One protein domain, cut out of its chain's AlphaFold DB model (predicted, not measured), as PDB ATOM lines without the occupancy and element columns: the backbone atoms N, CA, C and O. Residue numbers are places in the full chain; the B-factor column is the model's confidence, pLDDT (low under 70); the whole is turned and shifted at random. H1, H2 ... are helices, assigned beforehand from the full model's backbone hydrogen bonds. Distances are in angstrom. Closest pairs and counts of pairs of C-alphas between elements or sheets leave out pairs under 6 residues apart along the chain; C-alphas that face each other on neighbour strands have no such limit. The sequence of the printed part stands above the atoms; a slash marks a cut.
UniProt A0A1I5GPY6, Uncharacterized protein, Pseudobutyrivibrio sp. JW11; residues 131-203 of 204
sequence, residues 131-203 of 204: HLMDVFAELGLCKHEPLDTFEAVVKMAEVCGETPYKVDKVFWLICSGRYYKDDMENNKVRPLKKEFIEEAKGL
ATOM      1  N   HIS A 131      -8.913 -52.161 -31.773       96.06
ATOM      2  CA  HIS A 131     -10.244 -51.563 -31.810       96.06
ATOM      3  C   HIS A 131     -11.079 -52.130 -32.955       96.06
ATOM      4  O   HIS A 131     -12.225 -52.510 -32.721       96.06
ATOM      5  N   LEU A 132     -10.505 -52.216 -34.156       97.25
ATOM      6  CA  LEU A 132     -11.191 -52.810 -35.300       97.25
ATOM      7  C   LEU A 132     -11.426 -54.309 -35.106       97.25
ATOM      8  O   LEU A 132     -12.541 -54.767 -35.340       97.25
ATOM      9  N   MET A 133     -10.421 -55.050 -34.628       98.12
ATOM     10  CA  MET A 133     -10.555 -56.492 -34.387       98.12
ATOM     11  C   MET A 133     -11.656 -56.790 -33.362       98.12
ATOM     12  O   MET A 133     -12.500 -57.644 -33.622       98.12
ATOM     13  N   ASP A 134     -11.697 -56.054 -32.242       97.69
ATOM     14  CA  ASP A 134     -12.749 -56.202 -31.230       97.69
ATOM     15  C   ASP A 134     -14.136 -55.988 -31.847       97.69
ATOM     16  O   ASP A 134     -15.008 -56.847 -31.735       97.69
ATOM     17  N   VAL A 135     -14.346 -54.844 -32.510       97.94
ATOM     18  CA  VAL A 135     -15.666 -54.470 -33.035       97.94
ATOM     19  C   VAL A 135     -16.125 -55.450 -34.109       97.94
ATOM     20  O   VAL A 135     -17.244 -55.947 -34.042       97.94
ATOM     21  N   PHE A 136     -15.279 -55.761 -35.090       98.00
ATOM     22  CA  PHE A 136     -15.680 -56.613 -36.207       98.00
ATOM     23  C   PHE A 136     -15.897 -58.068 -35.775       98.00
ATOM     24  O   PHE A 136     -16.849 -58.698 -36.241       98.00
ATOM     25  N   ALA A 137     -15.083 -58.588 -34.852       98.12
ATOM     26  CA  ALA A 137     -15.296 -59.923 -34.304       98.12
ATOM     27  C   ALA A 137     -16.565 -59.991 -33.443       98.12
ATOM     28  O   ALA A 137     -17.349 -60.931 -33.574       98.12
ATOM     29  N   GLU A 138     -16.817 -58.988 -32.595       97.56
ATOM     30  CA  GLU A 138     -18.020 -58.960 -31.760       97.56
ATOM     31  C   GLU A 138     -19.313 -58.811 -32.566       97.56
ATOM     32  O   GLU A 138     -20.336 -59.357 -32.157       97.56
ATOM     33  N   LEU A 139     -19.275 -58.124 -33.708       97.00
ATOM     34  CA  LEU A 139     -20.402 -58.029 -34.640       97.00
ATOM     35  C   LEU A 139     -20.550 -59.263 -35.547       97.00
ATOM     36  O   LEU A 139     -21.432 -59.289 -36.401       97.00
ATOM     37  N   GLY A 140     -19.700 -60.284 -35.389       96.75
ATOM     38  CA  GLY A 140     -19.750 -61.508 -36.194       96.75
ATOM     39  C   GLY A 140     -19.331 -61.315 -37.655       96.75
ATOM     40  O   GLY A 140     -19.660 -62.148 -38.497       96.75
ATOM     41  N   LEU A 141     -18.615 -60.231 -37.972       96.94
ATOM     42  CA  LEU A 141     -18.198 -59.895 -39.338       96.94
ATOM     43  C   LEU A 141     -16.929 -60.639 -39.767       96.94
ATOM     44  O   LEU A 141     -16.726 -60.867 -40.959       96.94
ATOM     45  N   CYS A 142     -16.070 -61.001 -38.814       97.94
ATOM     46  CA  CYS A 142     -14.823 -61.717 -39.065       97.94
ATOM     47  C   CYS A 142     -14.331 -62.453 -37.811       97.94
ATOM     48  O   CYS A 142     -14.925 -62.357 -36.736       97.94
ATOM     49  N   LYS A 143     -13.225 -63.193 -37.932       98.25
ATOM     50  CA  LYS A 143     -12.492 -63.705 -36.764       98.25
ATOM     51  C   LYS A 143     -11.685 -62.579 -36.123       98.25
ATOM     52  O   LYS A 143     -11.317 -61.619 -36.795       98.25
ATOM     53  N   HIS A 144     -11.365 -62.728 -34.839       97.69
ATOM     54  CA  HIS A 144     -10.481 -61.808 -34.120       97.69
ATOM     55  C   HIS A 144      -9.017 -62.035 -34.536       97.69
ATOM     56  O   HIS A 144      -8.198 -62.493 -33.748       97.69
ATOM     57  N   GLU A 145      -8.706 -61.744 -35.795       97.62
ATOM     58  CA  GLU A 145      -7.384 -61.892 -36.396       97.62
ATOM     59  C   GLU A 145      -7.118 -60.715 -37.356       97.62
ATOM     60  O   GLU A 145      -8.053 -60.237 -38.013       97.62
ATOM     61  N   PRO A 146      -5.866 -60.231 -37.487       97.81
ATOM     62  CA  PRO A 146      -5.574 -59.035 -38.278       97.81
ATOM     63  C   PRO A 146      -5.919 -59.152 -39.767       97.81
ATOM     64  O   PRO A 146      -6.382 -58.178 -40.360       97.81
ATOM     65  N   LEU A 147      -5.689 -60.322 -40.376       98.00
ATOM     66  CA  LEU A 147      -5.965 -60.545 -41.801       98.00
ATOM     67  C   LEU A 147      -7.473 -60.593 -42.072       98.00
ATOM     68  O   LEU A 147      -7.957 -59.857 -42.925       98.00
ATOM     69  N   ASP A 148      -8.217 -61.379 -41.286       98.38
ATOM     70  CA  ASP A 148      -9.681 -61.456 -41.376       98.38
ATOM     71  C   ASP A 148     -10.328 -60.072 -41.163       98.38
ATOM     72  O   ASP A 148     -11.258 -59.685 -41.871       98.38
ATOM     73  N   THR A 149      -9.799 -59.286 -40.218       98.56
ATOM     74  CA  THR A 149     -10.277 -57.921 -39.949       98.56
ATOM     75  C   THR A 149      -9.977 -56.974 -41.108       98.56
ATOM     76  O   THR A 149     -10.826 -56.158 -41.465       98.56
ATOM     77  N   PHE A 150      -8.798 -57.076 -41.729       98.56
ATOM     78  CA  PHE A 150      -8.461 -56.288 -42.916       98.56
ATOM     79  C   PHE A 150      -9.464 -56.537 -44.047       98.56
ATOM     80  O   PHE A 150     -10.020 -55.580 -44.592       98.56
ATOM     81  N   GLU A 151      -9.732 -57.806 -44.368       98.31
ATOM     82  CA  GLU A 151     -10.683 -58.183 -45.419       98.31
ATOM     83  C   GLU A 151     -12.092 -57.665 -45.116       98.31
ATOM     84  O   GLU A 151     -12.755 -57.095 -45.987       98.31
ATOM     85  N   ALA A 152     -12.540 -57.801 -43.867       98.31
ATOM     86  CA  ALA A 152     -13.864 -57.353 -43.460       98.31
ATOM     87  C   ALA A 152     -14.016 -55.827 -43.505       98.31
ATOM     88  O   ALA A 152     -15.061 -55.334 -43.933       98.31
ATOM     89  N   VAL A 153     -12.982 -55.063 -43.131       98.38
ATOM     90  CA  VAL A 153     -12.995 -53.596 -43.251       98.38
ATOM     91  C   VAL A 153     -13.019 -53.166 -44.716       98.38
ATOM     92  O   VAL A 153     -13.774 -52.258 -45.062       98.38
ATOM     93  N   VAL A 154     -12.251 -53.825 -45.590       98.00
ATOM     94  CA  VAL A 154     -12.293 -53.562 -47.039       98.00
ATOM     95  C   VAL A 154     -13.694 -53.813 -47.595       98.00
ATOM     96  O   VAL A 154     -14.249 -52.945 -48.263       98.00
ATOM     97  N   LYS A 155     -14.301 -54.953 -47.260       97.94
ATOM     98  CA  LYS A 155     -15.660 -55.290 -47.694       97.94
ATOM     99  C   LYS A 155     -16.707 -54.308 -47.159       97.94
ATOM    100  O   LYS A 155     -17.613 -53.921 -47.890       97.94
ATOM    101  N   MET A 156     -16.590 -53.889 -45.898       97.69
ATOM    102  CA  MET A 156     -17.462 -52.861 -45.319       97.69
ATOM    103  C   MET A 156     -17.340 -51.547 -46.097       97.69
ATOM    104  O   MET A 156     -18.348 -50.932 -46.427       97.69
ATOM    105  N   ALA A 157     -16.115 -51.138 -46.425       98.00
ATOM    106  CA  ALA A 157     -15.856 -49.925 -47.189       98.00
ATOM    107  C   ALA A 157     -16.519 -49.971 -48.576       98.00
ATOM    108  O   ALA A 157     -17.192 -49.017 -48.960       98.00
ATOM    109  N   GLU A 158     -16.425 -51.108 -49.270       97.00
ATOM    110  CA  GLU A 158     -17.108 -51.341 -50.551       97.00
ATOM    111  C   GLU A 158     -18.635 -51.220 -50.423       97.00
ATOM    112  O   GLU A 158     -19.262 -50.529 -51.225       97.00
ATOM    113  N   VAL A 159     -19.236 -51.824 -49.391       97.12
ATOM    114  CA  VAL A 159     -20.686 -51.735 -49.127       97.12
ATOM    115  C   VAL A 159     -21.121 -50.302 -48.810       97.12
ATOM    116  O   VAL A 159     -22.185 -49.868 -49.250       97.12
ATOM    117  N   CYS A 160     -20.307 -49.554 -48.066       97.00
ATOM    118  CA  CYS A 160     -20.586 -48.166 -47.711       97.00
ATOM    119  C   CYS A 160     -20.281 -47.163 -48.836       97.00
ATOM    120  O   CYS A 160     -20.632 -45.993 -48.694       97.00
ATOM    121  N   GLY A 161     -19.627 -47.578 -49.928       97.38
ATOM    122  CA  GLY A 161     -19.147 -46.660 -50.967       97.38
ATOM    123  C   GLY A 161     -18.051 -45.710 -50.471       97.38
ATOM    124  O   GLY A 161     -17.968 -44.570 -50.923       97.38
ATOM    125  N   GLU A 162     -17.231 -46.160 -49.520       97.88
ATOM    126  CA  GLU A 162     -16.192 -45.370 -48.859       97.88
ATOM    127  C   GLU A 162     -14.814 -46.041 -48.944       97.88
ATOM    128  O   GLU A 162     -14.673 -47.187 -49.361       97.88
ATOM    129  N   THR A 163     -13.757 -45.328 -48.545       97.81
ATOM    130  CA  THR A 163     -12.397 -45.901 -48.477       97.81
ATOM    131  C   THR A 163     -12.197 -46.724 -47.196       97.81
ATOM    132  O   THR A 163     -12.682 -46.294 -46.142       97.81
ATOM    133  N   PRO A 164     -11.389 -47.802 -47.212       98.06
ATOM    134  CA  PRO A 164     -11.013 -48.538 -46.002       98.06
ATOM    135  C   PRO A 164     -10.422 -47.651 -44.897       98.06
ATOM    136  O   PRO A 164     -10.744 -47.832 -43.724       98.06
ATOM    137  N   TYR A 165      -9.636 -46.631 -45.266       97.31
ATOM    138  CA  TYR A 165      -9.148 -45.597 -44.347       97.31
ATOM    139  C   TYR A 165     -10.263 -44.909 -43.552       97.31
ATOM    140  O   TYR A 165     -10.157 -44.753 -42.336       97.31
ATOM    141  N   LYS A 166     -11.324 -44.460 -44.230       97.25
ATOM    142  CA  LYS A 166     -12.437 -43.754 -43.582       97.25
ATOM    143  C   LYS A 166     -13.180 -44.669 -42.619       97.25
ATOM    144  O   LYS A 166     -13.476 -44.238 -41.508       97.25
ATOM    145  N   VAL A 167     -13.419 -45.919 -43.017       97.81
ATOM    146  CA  VAL A 167     -14.030 -46.931 -42.145       97.81
ATOM    147  C   VAL A 167     -13.172 -47.120 -40.890       97.81
ATOM    148  O   VAL A 167     -13.673 -46.900 -39.789       97.81
ATOM    149  N   ASP A 168     -11.872 -47.399 -41.045       97.00
ATOM    150  CA  ASP A 168     -10.903 -47.476 -39.935       97.00
ATOM    151  C   ASP A 168     -11.003 -46.250 -39.014       97.00
ATOM    152  O   ASP A 168     -11.265 -46.382 -37.817       97.00
ATOM    153  N   LYS A 169     -10.889 -45.035 -39.564       95.38
ATOM    154  CA  LYS A 169     -10.900 -43.807 -38.757       95.38
ATOM    155  C   LYS A 169     -12.215 -43.596 -38.003       95.38
ATOM    156  O   LYS A 169     -12.152 -43.166 -36.852       95.38
ATOM    157  N   VAL A 170     -13.374 -43.903 -38.587       96.12
ATOM    158  CA  VAL A 170     -14.672 -43.782 -37.896       96.12
ATOM    159  C   VAL A 170     -14.734 -44.725 -36.697       96.12
ATOM    160  O   VAL A 170     -14.968 -44.273 -35.573       96.12
ATOM    161  N   PHE A 171     -14.448 -46.013 -36.899       96.81
ATOM    162  CA  PHE A 171     -14.441 -46.988 -35.806       96.81
ATOM    163  C   PHE A 171     -13.397 -46.641 -34.744       96.81
ATOM    164  O   PHE A 171     -13.682 -46.708 -33.547       96.81
ATOM    165  N   TRP A 172     -12.208 -46.202 -35.156       95.81
ATOM    166  CA  TRP A 172     -11.156 -45.781 -34.241       95.81
ATOM    167  C   TRP A 172     -11.575 -44.571 -33.389       95.81
ATOM    168  O   TRP A 172     -11.300 -44.548 -32.187       95.81
ATOM    169  N   LEU A 173     -12.275 -43.582 -33.958       95.50
ATOM    170  CA  LEU A 173     -12.796 -42.425 -33.216       95.50
ATOM    171  C   LEU A 173     -13.865 -42.834 -32.197       95.50
ATOM    172  O   LEU A 173     -13.767 -42.441 -31.033       95.50
ATOM    173  N   ILE A 174     -14.823 -43.677 -32.593       95.81
ATOM    174  CA  ILE A 174     -15.847 -44.239 -31.692       95.81
ATOM    175  C   ILE A 174     -15.176 -44.986 -30.529       95.81
ATOM    176  O   ILE A 174     -15.513 -44.794 -29.356       95.81
ATOM    177  N   CYS A 175     -14.186 -45.820 -30.848       96.19
ATOM    178  CA  CYS A 175     -13.545 -46.701 -29.883       96.19
ATOM    179  C   CYS A 175     -12.557 -46.007 -28.950       96.19
ATOM    180  O   CYS A 175     -12.374 -46.466 -27.823       96.19
ATOM    181  N   SER A 176     -11.870 -44.967 -29.417       94.19
ATOM    182  CA  SER A 176     -10.838 -44.269 -28.642       94.19
ATOM    183  C   SER A 176     -11.364 -43.019 -27.943       94.19
ATOM    184  O   SER A 176     -10.783 -42.592 -26.940       94.19
ATOM    185  N   GLY A 177     -12.425 -42.410 -28.484       93.38
ATOM    186  CA  GLY A 177     -12.900 -41.087 -28.092       93.38
ATOM    187  C   GLY A 177     -11.863 -39.981 -28.308       93.38
ATOM    188  O   GLY A 177     -11.986 -38.924 -27.697       93.38
ATOM    189  N   ARG A 178     -10.801 -40.204 -29.096       91.62
ATOM    190  CA  ARG A 178      -9.661 -39.280 -29.196       91.62
ATOM    191  C   ARG A 178      -9.656 -38.509 -30.514       91.62
ATOM    192  O   ARG A 178      -9.244 -39.028 -31.544       91.62
ATOM    193  N   TYR A 179      -9.964 -37.224 -30.451       90.69
ATOM    194  CA  TYR A 179      -9.999 -36.304 -31.588       90.69
ATOM    195  C   TYR A 179      -8.670 -35.556 -31.724       90.69
ATOM    196  O   TYR A 179      -8.582 -34.348 -31.582       90.69
ATOM    197  N   TYR A 180      -7.587 -36.291 -31.973       83.88
ATOM    198  CA  TYR A 180      -6.211 -35.767 -31.925       83.88
ATOM    199  C   TYR A 180      -5.879 -34.654 -32.940       83.88
ATOM    200  O   TYR A 180      -4.801 -34.075 -32.836       83.88
ATOM    201  N   LYS A 181      -6.753 -34.398 -33.922       84.94
ATOM    202  CA  LYS A 181      -6.631 -33.283 -34.873       84.94
ATOM    203  C   LYS A 181      -7.380 -32.024 -34.424       84.94
ATOM    204  O   LYS A 181      -7.150 -30.971 -35.007       84.94
ATOM    205  N   ASP A 182      -8.236 -32.132 -33.413       83.62
ATOM    206  CA  ASP A 182      -9.007 -31.006 -32.904       83.62
ATOM    207  C   ASP A 182      -8.182 -30.276 -31.845       83.62
ATOM    208  O   ASP A 182      -7.691 -30.881 -30.885       83.62
ATOM    209  N   ASP A 183      -8.053 -28.961 -32.014       71.38
ATOM    210  CA  ASP A 183      -7.329 -28.065 -31.107       71.38
ATOM    211  C   ASP A 183      -8.205 -27.669 -29.904       71.38
ATOM    212  O   ASP A 183      -8.431 -26.500 -29.602       71.38
ATOM    213  N   MET A 184      -8.795 -28.675 -29.255       73.50
ATOM    214  CA  MET A 184      -9.555 -28.497 -28.022       73.50
ATOM    215  C   MET A 184      -8.684 -28.835 -26.817       73.50
ATOM    216  O   MET A 184      -7.988 -29.852 -26.804       73.50
ATOM    217  N   GLU A 185      -8.817 -28.031 -25.759       69.44
ATOM    218  CA  GLU A 185      -8.118 -28.193 -24.473       69.44
ATOM    219  C   GLU A 185      -8.291 -29.612 -23.886       69.44
ATOM    220  O   GLU A 185      -7.407 -30.127 -23.205       69.44
ATOM    221  N   ASN A 186      -9.394 -30.286 -24.244       76.31
ATOM    222  CA  ASN A 186      -9.626 -31.714 -24.041       76.31
ATOM    223  C   ASN A 186     -10.046 -32.400 -25.353       76.31
ATOM    224  O   ASN A 186     -11.230 -32.593 -25.622       76.31
ATOM    225  N   ASN A 187      -9.078 -32.857 -26.145       82.44
ATOM    226  CA  ASN A 187      -9.316 -33.630 -27.374       82.44
ATOM    227  C   ASN A 187      -9.749 -35.093 -27.137       82.44
ATOM    228  O   ASN A 187      -9.533 -35.975 -27.979       82.44
ATOM    229  N   LYS A 188     -10.322 -35.379 -25.967       89.00
ATOM    230  CA  LYS A 188     -10.735 -36.713 -25.553       89.00
ATOM    231  C   LYS A 188     -12.132 -36.674 -24.952       89.00
ATOM    232  O   LYS A 188     -12.352 -36.067 -23.909       89.00
ATOM    233  N   VAL A 189     -13.043 -37.398 -25.584       90.75
ATOM    234  CA  VAL A 189     -14.382 -37.685 -25.071       90.75
ATOM    235  C   VAL A 189     -14.443 -39.108 -24.520       90.75
ATOM    236  O   VAL A 189     -13.491 -39.890 -24.630       90.75
ATOM    237  N   ARG A 190     -15.573 -39.452 -23.901       93.88
ATOM    238  CA  ARG A 190     -15.847 -40.812 -23.437       93.88
ATOM    239  C   ARG A 190     -15.801 -41.785 -24.630       93.88
ATOM    240  O   ARG A 190     -16.544 -41.568 -25.583       93.88
ATOM    241  N   PRO A 191     -14.971 -42.842 -24.589       95.25
ATOM    242  CA  PRO A 191     -15.014 -43.913 -25.583       95.25
ATOM    243  C   PRO A 191     -16.376 -44.614 -25.583       95.25
ATOM    244  O   PRO A 191     -16.898 -44.893 -24.506       95.25
ATOM    245  N   LEU A 192     -16.914 -44.932 -26.764       96.75
ATOM    246  CA  LEU A 192     -18.258 -45.509 -26.936       96.75
ATOM    247  C   LEU A 192     -18.235 -46.933 -27.509       96.75
ATOM    248  O   LEU A 192     -19.233 -47.400 -28.047       96.75
ATOM    249  N   LYS A 193     -17.092 -47.636 -27.434       96.81
ATOM    250  CA  LYS A 193     -16.929 -48.971 -28.042       96.81
ATOM    251  C   LYS A 193     -18.041 -49.941 -27.617       96.81
ATOM    252  O   LYS A 193     -18.605 -50.617 -28.466       96.81
ATOM    253  N   LYS A 194     -18.325 -50.023 -26.312       96.38
ATOM    254  CA  LYS A 194     -19.292 -50.987 -25.768       96.38
ATOM    255  C   LYS A 194     -20.714 -50.644 -26.191       96.38
ATOM    256  O   LYS A 194     -21.382 -51.505 -26.746       96.38
ATOM    257  N   GLU A 195     -21.129 -49.391 -25.996       97.06
ATOM    258  CA  GLU A 195     -22.465 -48.940 -26.393       97.06
ATOM    259  C   GLU A 195     -22.697 -49.117 -27.895       97.06
ATOM    260  O   GLU A 195     -23.748 -49.602 -28.296       97.06
ATOM    261  N   PHE A 196     -21.694 -48.806 -28.722       96.69
ATOM    262  CA  PHE A 196     -21.778 -49.010 -30.165       96.69
ATOM    263  C   PHE A 196     -21.983 -50.486 -30.531       96.69
ATOM    264  O   PHE A 196     -22.834 -50.800 -31.359       96.69
ATOM    265  N   ILE A 197     -21.216 -51.401 -29.924       96.81
ATOM    266  CA  ILE A 197     -21.356 -52.839 -30.189       96.81
ATOM    267  C   ILE A 197     -22.736 -53.341 -29.744       96.81
ATOM    268  O   ILE A 197     -23.358 -54.116 -30.468       96.81
ATOM    269  N   GLU A 198     -23.219 -52.917 -28.575       96.94
ATOM    270  CA  GLU A 198     -24.543 -53.290 -28.060       96.94
ATOM    271  C   GLU A 198     -25.669 -52.797 -28.979       96.94
ATOM    272  O   GLU A 198     -26.554 -53.575 -29.335       96.94
ATOM    273  N   GLU A 199     -25.608 -51.537 -29.413       96.94
ATOM    274  CA  GLU A 199     -26.592 -50.946 -30.320       96.94
ATOM    275  C   GLU A 199     -26.575 -51.625 -31.694       96.94
ATOM    276  O   GLU A 199     -27.623 -52.026 -32.197       96.94
ATOM    277  N   ALA A 200     -25.391 -51.844 -32.273       94.94
ATOM    278  CA  ALA A 200     -25.248 -52.502 -33.568       94.94
ATOM    279  C   ALA A 200     -25.712 -53.969 -33.537       94.94
ATOM    280  O   ALA A 200     -26.365 -54.415 -34.479       94.94
ATOM    281  N   LYS A 201     -25.451 -54.710 -32.450       94.06
ATOM    282  CA  LYS A 201     -25.999 -56.065 -32.252       94.06
ATOM    283  C   LYS A 201     -27.523 -56.071 -32.172       94.06
ATOM    284  O   LYS A 201     -28.132 -57.039 -32.600       94.06
ATOM    285  N   GLY A 202     -28.138 -55.013 -31.642       91.62
ATOM    286  CA  GLY A 202     -29.595 -54.874 -31.595       91.62
ATOM    287  C   GLY A 202     -30.258 -54.666 -32.963       91.62
ATOM    288  O   GLY A 202     -31.479 -54.772 -33.058       91.62
ATOM    289  N   LEU A 203     -29.476 -54.365 -34.006       89.50
ATOM    290  CA  LEU A 203     -29.946 -54.155 -35.378       89.50
ATOM    291  C   LEU A 203     -29.745 -55.379 -36.294       89.50
ATOM    292  O   LEU A 203     -30.228 -55.349 -37.428       89.50
TER     293      LEU A 203
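This is residues 131 to 203 of the 204 residues of an uncharacterized protein of Pseudobutyrivibrio sp. JW11 (UniProt A0A1I5GPY6). This is a small cluster of crossed helices with a long loop reaching away from one end of it. H2 and H3 make a corner near Ala 157 and Pro 164, the last residues of H3 meet the beginning of H4, short H1 lies between H2 and H4, and the loop, within residues 177 to 192, runs out to Glu 185 and folds back. The printed part has 73 residues with four named helices, in the order H1, H2, H3, H4, and no named strand; the class is all helix, with 45 residues in the helices. The whole is compact, with a radius of gyration of the C-alphas of 12.9 A, and the C-alphas span 37 by 25 by 22 A, the loop making much of the length.

Begin at H1, residues 131 to 138, a hub that touches three other helices. Look first at H2, residues 146 to 160, which touches H1 with residues 146 to 152 alone: the closest C-alphas are those of Met 133 and Thr 149, 5.7 A apart, and the lines are about perpendicular at 84 degrees. Next find H3, residues 164 to 176, the other hub; it touches H1 about perpendicular at 90 degrees, the closest C-alphas being those of His 131 and Cys 175, 6.2 A apart. H2, with residues 153 to 157 alone, touches residues 164 to 168 of H3; the closest C-alphas are those of Ala 157 and Pro 164, 5.2 A apart, and the lines are only just about perpendicular at 72 degrees. H4, residues 193 to 201, touches residues 174 to 176 of H3, the closest C-alphas being those of Cys 175 and Lys 193, 4.5 A apart, at a steep tilt of 63 degrees, opposite ways. H1 and H4 only just touch, with 3 pairs of C-alphas within 8 A, the closest being Val 135 and Ile 197 at 6.6 A; they run the same way at a shallow tilt of 33 degrees, only just short of steep. H2 and H4 are apart. The helix packing is mostly crossed, and in H1, H2, H3 and H4 every O i to N i+4 pair is within hydrogen-bond range.

Find C-alpha 131 at (-10.244, -51.563, -31.810); from there H1 runs to residue 138, 10.7 A on. H2 runs from C-alpha 146 at (-5.574, -59.035, -38.278) to residue 160, 20.8 A, and H3 spans 17.9 A from residue 164 to residue 176. H4 covers 12.3 A from residue 193 and ends at C-alpha 201, (-25.999, -56.065, -32.252).

The two C-alphas farthest apart, those of Lys 143 and Glu 185, are 37.8 A apart. The printed part has no cut. H1 to H2 is a short link, H2 to H3 a tight one, and H3 to H4 a long one of 16 residues, whose C-alphas lie 10 to 24 A from the mean of all C-alphas. The mean pLDDT of the printed part is 94.4, and residue 185 is the one printed residue under 70.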